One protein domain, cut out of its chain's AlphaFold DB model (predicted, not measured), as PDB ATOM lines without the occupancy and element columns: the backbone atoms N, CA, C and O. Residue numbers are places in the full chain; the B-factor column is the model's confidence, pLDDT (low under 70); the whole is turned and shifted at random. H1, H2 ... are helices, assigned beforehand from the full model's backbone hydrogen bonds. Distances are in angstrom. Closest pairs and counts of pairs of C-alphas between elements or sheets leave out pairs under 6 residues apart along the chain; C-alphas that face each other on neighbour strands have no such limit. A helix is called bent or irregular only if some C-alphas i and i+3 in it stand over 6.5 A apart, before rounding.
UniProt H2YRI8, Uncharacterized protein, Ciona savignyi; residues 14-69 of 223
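This is residues 14 to 69 of the 223 residues of an uncharacterized protein of Ciona savignyi (UniProt H2YRI8). One long helix, H3, makes one arm of an open, strung-out chain, and short H1 makes the other end; short H2 lies between them along the length, and the link from H2 folds back before H3 sets off. The printed part has 56 residues with three named helices, in the order H1, H2, H3, and no named strand: all helix. It is extended, with a radius of gyration of the C-alphas of 18.7 A and spans of 62 by 25 by 15 A, a rod.

H3, residues 43 to 66, is 35.4 A long and ends at C-alpha 66 (-17.468, 8.480, -25.109). It is irregular: C-alphas 44 and 47 are 7.9 A apart. H2 is residues 27 to 32. H1, residues 14 to 22, is 12.5 A long and begins at C-alpha 14 (-67.638, 41.775, -30.726).

H3 is apart from H2 and from H1, and H1 and H2 are apart. Each O i to N i+4 pair is within hydrogen-bond range in H1 and H2, and 18 of 20 in H3.

The C-alphas farthest apart, of Lys 14 and Pro 69, are 63.8 A apart. Residues 14 to 26 and 50 to 69 stand free. The link H1 to H2 is tight, H2 to H3 short. The printed part has no cut, and no printed residue is under 70 in pLDDT.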
ATOM      1  N   LYS A  14     -67.920  41.908 -29.290       95.69
ATOM      2  CA  LYS A  14     -67.638  41.775 -30.726       95.69
ATOM      3  C   LYS A  14     -66.531  42.734 -31.170       95.69
ATOM      4  O   LYS A  14     -65.576  42.298 -31.816       95.69
ATOM      5  N   ASN A  15     -66.611  44.002 -30.772       95.56
ATOM      6  CA  ASN A  15     -65.620  45.022 -31.122       95.56
ATOM      7  C   ASN A  15     -64.250  44.738 -30.481       95.56
ATOM      8  O   ASN A  15     -63.221  44.785 -31.159       95.56
ATOM      9  N   ALA A  16     -64.225  44.350 -29.203       96.06
ATOM     10  CA  ALA A  16     -62.993  43.983 -28.505       96.06
ATOM     11  C   ALA A  16     -62.306  42.753 -29.130       96.06
ATOM     12  O   ALA A  16     -61.078  42.709 -29.244       96.06
ATOM     13  N   LEU A  17     -63.082  41.750 -29.555       96.38
ATOM     14  CA  LEU A  17     -62.552  40.574 -30.243       96.38
ATOM     15  C   LEU A  17     -61.963  40.937 -31.611       96.38
ATOM     16  O   LEU A  17     -60.864  40.483 -31.928       96.38
ATOM     17  N   ALA A  18     -62.654  41.768 -32.397       96.81
ATOM     18  CA  ALA A  18     -62.167  42.222 -33.697       96.81
ATOM     19  C   ALA A  18     -60.797  42.914 -33.576       96.81
ATOM     20  O   ALA A  18     -59.864  42.561 -34.302       96.81
ATOM     21  N   LEU A  19     -60.640  43.804 -32.587       97.31
ATOM     22  CA  LEU A  19     -59.369  44.481 -32.319       97.31
ATOM     23  C   LEU A  19     -58.254  43.492 -31.942       97.31
ATOM     24  O   LEU A  19     -57.153  43.557 -32.491       97.31
ATOM     25  N   ARG A  20     -58.533  42.524 -31.056       97.38
ATOM     26  CA  ARG A  20     -57.550  41.492 -30.669       97.38
ATOM     27  C   ARG A  20     -57.152  40.591 -31.835       97.38
ATOM     28  O   ARG A  20     -55.993  40.195 -31.931       97.38
ATOM     29  N   LEU A  21     -58.087  40.268 -32.727       96.81
ATOM     30  CA  LEU A  21     -57.801  39.473 -33.919       96.81
ATOM     31  C   LEU A  21     -56.955  40.239 -34.939       96.81
ATOM     32  O   LEU A  21     -56.130  39.616 -35.602       96.81
ATOM     33  N   GLN A  22     -57.112  41.560 -35.046       96.44
ATOM     34  CA  GLN A  22     -56.253  42.399 -35.886       96.44
ATOM     35  C   GLN A  22     -54.831  42.502 -35.319       96.44
ATOM     36  O   GLN A  22     -53.862  42.434 -36.068       96.44
ATOM     37  N   GLN A  23     -54.699  42.613 -33.996       97.06
ATOM     38  CA  GLN A  23     -53.404  42.705 -33.308       97.06
ATOM     39  C   GLN A  23     -52.699  41.347 -33.134       97.06
ATOM     40  O   GLN A  23     -51.597  41.283 -32.582       97.06
ATOM     41  N   ARG A  24     -53.311  40.237 -33.568       96.50
ATOM     42  CA  ARG A  24     -52.739  38.899 -33.381       96.50
ATOM     43  C   ARG A  24     -51.478  38.709 -34.225       96.50
ATOM     44  O   ARG A  24     -51.397  39.133 -35.376       96.50
ATOM     45  N   ARG A  25     -50.518  37.963 -33.683       97.25
ATOM     46  CA  ARG A  25     -49.334  37.529 -34.436       97.25
ATOM     47  C   ARG A  25     -49.714  36.444 -35.444       97.25
ATOM     48  O   ARG A  25     -50.632  35.656 -35.209       97.25
ATOM     49  N   SER A  26     -48.993  36.386 -36.563       96.62
ATOM     50  CA  SER A  26     -49.199  35.327 -37.550       96.62
ATOM     51  C   SER A  26     -48.829  33.964 -36.963       96.62
ATOM     52  O   SER A  26     -47.933  33.834 -36.129       96.62
ATOM     53  N   ARG A  27     -49.504  32.916 -37.436       95.25
ATOM     54  CA  ARG A  27     -49.254  31.546 -36.976       95.25
ATOM     55  C   ARG A  27     -47.804  31.105 -37.233       95.25
ATOM     56  O   ARG A  27     -47.234  30.387 -36.422       95.25
ATOM     57  N   LYS A  28     -47.199  31.576 -38.330       95.38
ATOM     58  CA  LYS A  28     -45.783  31.344 -38.642       95.38
ATOM     59  C   LYS A  28     -44.874  31.929 -37.558       95.38
ATOM     60  O   LYS A  28     -44.073  31.194 -37.002       95.38
ATOM     61  N   VAL A  29     -45.077  33.199 -37.190       96.75
ATOM     62  CA  VAL A  29     -44.294  33.867 -36.133       96.75
ATOM     63  C   VAL A  29     -44.410  33.133 -34.795       96.75
ATOM     64  O   VAL A  29     -43.417  32.997 -34.090       96.75
ATOM     65  N   LEU A  30     -45.594  32.619 -34.447       96.25
ATOM     66  CA  LEU A  30     -45.778  31.849 -33.212       96.25
ATOM     67  C   LEU A  30     -45.021  30.510 -33.222       96.25
ATOM     68  O   LEU A  30     -44.498  30.108 -32.186       96.25
ATOM     69  N   ALA A  31     -44.974  29.823 -34.367       94.56
ATOM     70  CA  ALA A  31     -44.225  28.576 -34.520       94.56
ATOM     71  C   ALA A  31     -42.709  28.821 -34.482       94.56
ATOM     72  O   ALA A  31     -41.992  28.092 -33.804       94.56
ATOM     73  N   ASP A  32     -42.237  29.882 -35.143       95.44
ATOM     74  CA  ASP A  32     -40.824  30.277 -35.142       95.44
ATOM     75  C   ASP A  32     -40.353  30.683 -33.727       95.44
ATOM     76  O   ASP A  32     -39.217  30.414 -33.351       95.44
ATOM     77  N   GLN A  33     -41.241  31.265 -32.909       96.56
ATOM     78  CA  GLN A  33     -40.996  31.571 -31.488       96.56
ATOM     79  C   GLN A  33     -41.137  30.352 -30.555       96.56
ATOM     80  O   GLN A  33     -40.962  30.491 -29.347       96.56
ATOM     81  N   GLY A  34     -41.501  29.176 -31.077       92.88
ATOM     82  CA  GLY A  34     -41.685  27.958 -30.283       92.88
ATOM     83  C   GLY A  34     -42.922  27.953 -29.374       92.88
ATOM     84  O   GLY A  34     -43.007  27.120 -28.476       92.88
ATOM     85  N   ILE A  35     -43.887  28.858 -29.585       95.06
ATOM     86  CA  ILE A  35     -45.124  28.943 -28.784       95.06
ATOM     87  C   ILE A  35     -46.118  27.849 -29.196       95.06
ATOM     88  O   ILE A  35     -46.846  27.315 -28.363       95.06
ATOM     89  N   ILE A  36     -46.167  27.526 -30.490       93.81
ATOM     90  CA  ILE A  36     -47.024  26.470 -31.038       93.81
ATOM     91  C   ILE A  36     -46.189  25.459 -31.833       93.81
ATOM     92  O   ILE A  36     -45.111  25.813 -32.317       93.81
ATOM     93  N   PRO A  37     -46.692  24.227 -32.038       92.25
ATOM     94  CA  PRO A  37     -46.021  23.246 -32.880       92.25
ATOM     95  C   PRO A  37     -45.741  23.760 -34.306       92.25
ATOM     96  O   PRO A  37     -46.524  24.563 -34.837       92.25
ATOM     97  N   PRO A  38     -44.668  23.272 -34.960       91.81
ATOM     98  CA  PRO A  38     -44.344  23.628 -36.336       91.81
ATOM     99  C   PRO A  38     -45.507  23.370 -37.293       91.81
ATOM    100  O   PRO A  38     -46.171  22.344 -37.231       91.81
ATOM    101  N   LEU A  39     -45.718  24.271 -38.252       88.00
ATOM    102  CA  LEU A  39     -46.858  24.180 -39.180       88.00
ATOM    103  C   LEU A  39     -46.763  23.020 -40.175       88.00
ATOM    104  O   LEU A  39     -47.758  22.668 -40.799       88.00
ATOM    105  N   LYS A  40     -45.559  22.466 -40.350       87.50
ATOM    106  CA  LYS A  40     -45.286  21.363 -41.276       87.50
ATOM    107  C   LYS A  40     -45.595  19.996 -40.667       87.50
ATOM    108  O   LYS A  40     -45.808  19.051 -41.420       87.50
ATOM    109  N   SER A  41     -45.598  19.879 -39.339       81.44
ATOM    110  CA  SER A  41     -45.926  18.635 -38.652       81.44
ATOM    111  C   SER A  41     -47.366  18.688 -38.136       81.44
ATOM    112  O   SER A  41     -47.797  19.704 -37.586       81.44
ATOM    113  N   PRO A  42     -48.148  17.614 -38.294       83.69
ATOM    114  CA  PRO A  42     -49.481  17.576 -37.712       83.69
ATOM    115  C   PRO A  42     -49.381  17.588 -36.185       83.69
ATOM    116  O   PRO A  42     -48.593  16.847 -35.593       83.69
ATOM    117  N   GLY A  43     -50.192  18.428 -35.535       81.56
ATOM    118  CA  GLY A  43     -50.126  18.642 -34.085       81.56
ATOM    119  C   GLY A  43     -50.405  17.390 -33.245       81.56
ATOM    120  O   GLY A  43     -49.971  17.319 -32.103       81.56
ATOM    121  N   THR A  44     -51.068  16.383 -33.817       87.12
ATOM    122  CA  THR A  44     -51.440  15.122 -33.155       87.12
ATOM    123  C   THR A  44     -50.255  14.244 -32.767       87.12
ATOM    124  O   THR A  44     -50.372  13.487 -31.810       87.12
ATOM    125  N   TYR A  45     -49.137  14.313 -33.500       89.50
ATOM    126  CA  TYR A  45     -47.952  13.476 -33.246       89.50
ATOM    127  C   TYR A  45     -46.695  14.282 -32.898       89.50
ATOM    128  O   TYR A  45     -45.573  13.770 -32.916       89.50
ATOM    129  N   PHE A  46     -46.868  15.568 -32.594       91.94
ATOM    130  CA  PHE A  46     -45.761  16.470 -32.298       91.94
ATOM    131  C   PHE A  46     -44.906  15.981 -31.119       91.94
ATOM    132  O   PHE A  46     -43.679  16.027 -31.190       91.94
ATOM    133  N   GLU A  47     -45.534  15.454 -30.067       91.12
ATOM    134  CA  GLU A  47     -44.833  14.965 -28.877       91.12
ATOM    135  C   GLU A  47     -43.971  13.731 -29.181       91.12
ATOM    136  O   GLU A  47     -42.820  13.647 -28.753       91.12
ATOM    137  N   GLN A  48     -44.491  12.796 -29.977       93.44
ATOM    138  CA  GLN A  48     -43.782  11.588 -30.394       93.44
ATOM    139  C   GLN A  48     -42.569  11.948 -31.256       93.44
ATOM    140  O   GLN A  48     -41.483  11.411 -31.036       93.44
ATOM    141  N   VAL A  49     -42.732  12.887 -32.196       92.31
ATOM    142  CA  VAL A  49     -41.624  13.402 -33.016       92.31
ATOM    143  C   VAL A  49     -40.578  14.079 -32.132       92.31
ATOM    144  O   VAL A  49     -39.400  13.752 -32.241       92.31
ATOM    145  N   GLN A  50     -40.989  14.943 -31.200       92.94
ATOM    146  CA  GLN A  50     -40.063  15.610 -30.285       92.94
ATOM    147  C   GLN A  50     -39.309  14.605 -29.402       92.94
ATOM    148  O   GLN A  50     -38.102  14.745 -29.198       92.94
ATOM    149  N   ARG A  51     -39.993  13.577 -28.888       95.94
ATOM    150  CA  ARG A  51     -39.370  12.516 -28.087       95.94
ATOM    151  C   ARG A  51     -38.353  11.725 -28.904       95.94
ATOM    152  O   ARG A  51     -37.265  11.461 -28.404       95.94
ATOM    153  N   LEU A  52     -38.681  11.387 -30.149       95.94
ATOM    154  CA  LEU A  52     -37.761  10.708 -31.059       95.94
ATOM    155  C   LEU A  52     -36.540  11.578 -31.382       95.94
ATOM    156  O   LEU A  52     -35.413  11.092 -31.363       95.94
ATOM    157  N   GLU A  53     -36.742  12.862 -31.668       95.31
ATOM    158  CA  GLU A  53     -35.652  13.809 -31.920       95.31
ATOM    159  C   GLU A  53     -34.759  13.998 -30.693       95.31
ATOM    160  O   GLU A  53     -33.537  14.069 -30.833       95.31
ATOM    161  N   ARG A  54     -35.355  14.043 -29.496       97.94
ATOM    162  CA  ARG A  54     -34.624  14.080 -28.229       97.94
ATOM    163  C   ARG A  54     -33.785  12.814 -28.057       97.94
ATOM    164  O   ARG A  54     -32.578  12.944 -27.899       97.94
ATOM    165  N   ALA A  55     -34.381  11.629 -28.196       98.38
ATOM    166  CA  ALA A  55     -33.667  10.354 -28.087       98.38
ATOM    167  C   ALA A  55     -32.507  10.252 -29.094       98.38
ATOM    168  O   ALA A  55     -31.390   9.910 -28.729       98.38
ATOM    169  N   ARG A  56     -32.717  10.669 -30.352       98.31
ATOM    170  CA  ARG A  56     -31.642  10.720 -31.361       98.31
ATOM    171  C   ARG A  56     -30.482  11.627 -30.942       98.31
ATOM    172  O   ARG A  56     -29.324  11.284 -31.172       98.31
ATOM    173  N   LYS A  57     -30.781  12.798 -30.368       98.50
ATOM    174  CA  LYS A  57     -29.758  13.728 -29.861       98.50
ATOM    175  C   LYS A  57     -29.044  13.163 -28.634       98.50
ATOM    176  O   LYS A  57     -27.833  13.333 -28.536       98.50
ATOM    177  N   GLU A  58     -29.767  12.491 -27.742       98.62
ATOM    178  CA  GLU A  58     -29.212  11.799 -26.573       98.62
ATOM    179  C   GLU A  58     -28.234  10.700 -27.005       98.62
ATOM    180  O   GLU A  58     -27.077  10.728 -26.592       98.62
ATOM    181  N   ASP A  59     -28.641   9.803 -27.907       98.50
ATOM    182  CA  ASP A  59     -27.791   8.731 -28.437       98.50
ATOM    183  C   ASP A  59     -26.527   9.282 -29.113       98.50
ATOM    184  O   ASP A  59     -25.411   8.812 -28.864       98.50
ATOM    185  N   TYR A  60     -26.686  10.316 -29.947       98.50
ATOM    186  CA  TYR A  60     -25.562  10.985 -30.602       98.50
ATOM    187  C   TYR A  60     -24.595  11.600 -29.586       98.50
ATOM    188  O   TYR A  60     -23.383  11.410 -29.695       98.50
ATOM    189  N   LEU A  61     -25.116  12.325 -28.591       98.62
ATOM    190  CA  LEU A  61     -24.296  12.978 -27.576       98.62
ATOM    191  C   LEU A  61     -23.584  11.951 -26.690       98.62
ATOM    192  O   LEU A  61     -22.397  12.114 -26.422       98.62
ATOM    193  N   ASN A  62     -24.264  10.870 -26.305       98.56
ATOM    194  CA  ASN A  62     -23.676   9.766 -25.551       98.56
ATOM    195  C   ASN A  62     -22.472   9.176 -26.295       98.56
ATOM    196  O   ASN A  62     -21.394   9.036 -25.716       98.56
ATOM    197  N   LYS A  63     -22.615   8.920 -27.601       98.50
ATOM    198  CA  LYS A  63     -21.501   8.474 -28.445       98.50
ATOM    199  C   LYS A  63     -20.384   9.522 -28.523       98.50
ATOM    200  O   LYS A  63     -19.217   9.160 -28.402       98.50
ATOM    201  N   ALA A  64     -20.717  10.803 -28.707       98.50
ATOM    202  CA  ALA A  64     -19.740  11.892 -28.819       98.50
ATOM    203  C   ALA A  64     -18.933  12.113 -27.526       98.50
ATOM    204  O   ALA A  64     -17.737  12.391 -27.588       98.50
ATOM    205  N   ILE A  65     -19.567  11.959 -26.359       98.25
ATOM    206  CA  ILE A  65     -18.911  12.054 -25.049       98.25
ATOM    207  C   ILE A  65     -17.947  10.883 -24.841       98.25
ATOM    208  O   ILE A  65     -16.835  11.102 -24.365       98.25
ATOM    209  N   GLN A  66     -18.333   9.661 -25.227       98.00
ATOM    210  CA  GLN A  66     -17.468   8.480 -25.109       98.00
ATOM    211  C   GLN A  66     -16.179   8.608 -25.927       98.00
ATOM    212  O   GLN A  66     -15.118   8.196 -25.472       98.00
ATOM    213  N   ILE A  67     -16.258   9.203 -27.120       97.69
ATOM    214  CA  ILE A  67     -15.100   9.398 -28.009       97.69
ATOM    215  C   ILE A  67     -14.421  10.764 -27.825       97.69
ATOM    216  O   ILE A  67     -13.663  11.199 -28.695       97.69
ATOM    217  N   ARG A  68     -14.705  11.476 -26.727       98.00
ATOM    218  CA  ARG A  68     -14.177  12.823 -26.493       98.00
ATOM    219  C   ARG A  68     -12.638  12.792 -26.443       98.00
ATOM    220  O   ARG A  68     -12.080  12.099 -25.594       98.00
ATOM    221  N   PRO A  69     -11.935  13.569 -27.288       98.12
ATOM    222  CA  PRO A  69     -10.476  13.618 -27.262       98.12
ATOM    223  C   PRO A  69      -9.954  14.295 -25.989       98.12
ATOM    224  O   PRO A  69     -10.559  15.242 -25.476       98.12
TER     225      PRO A  69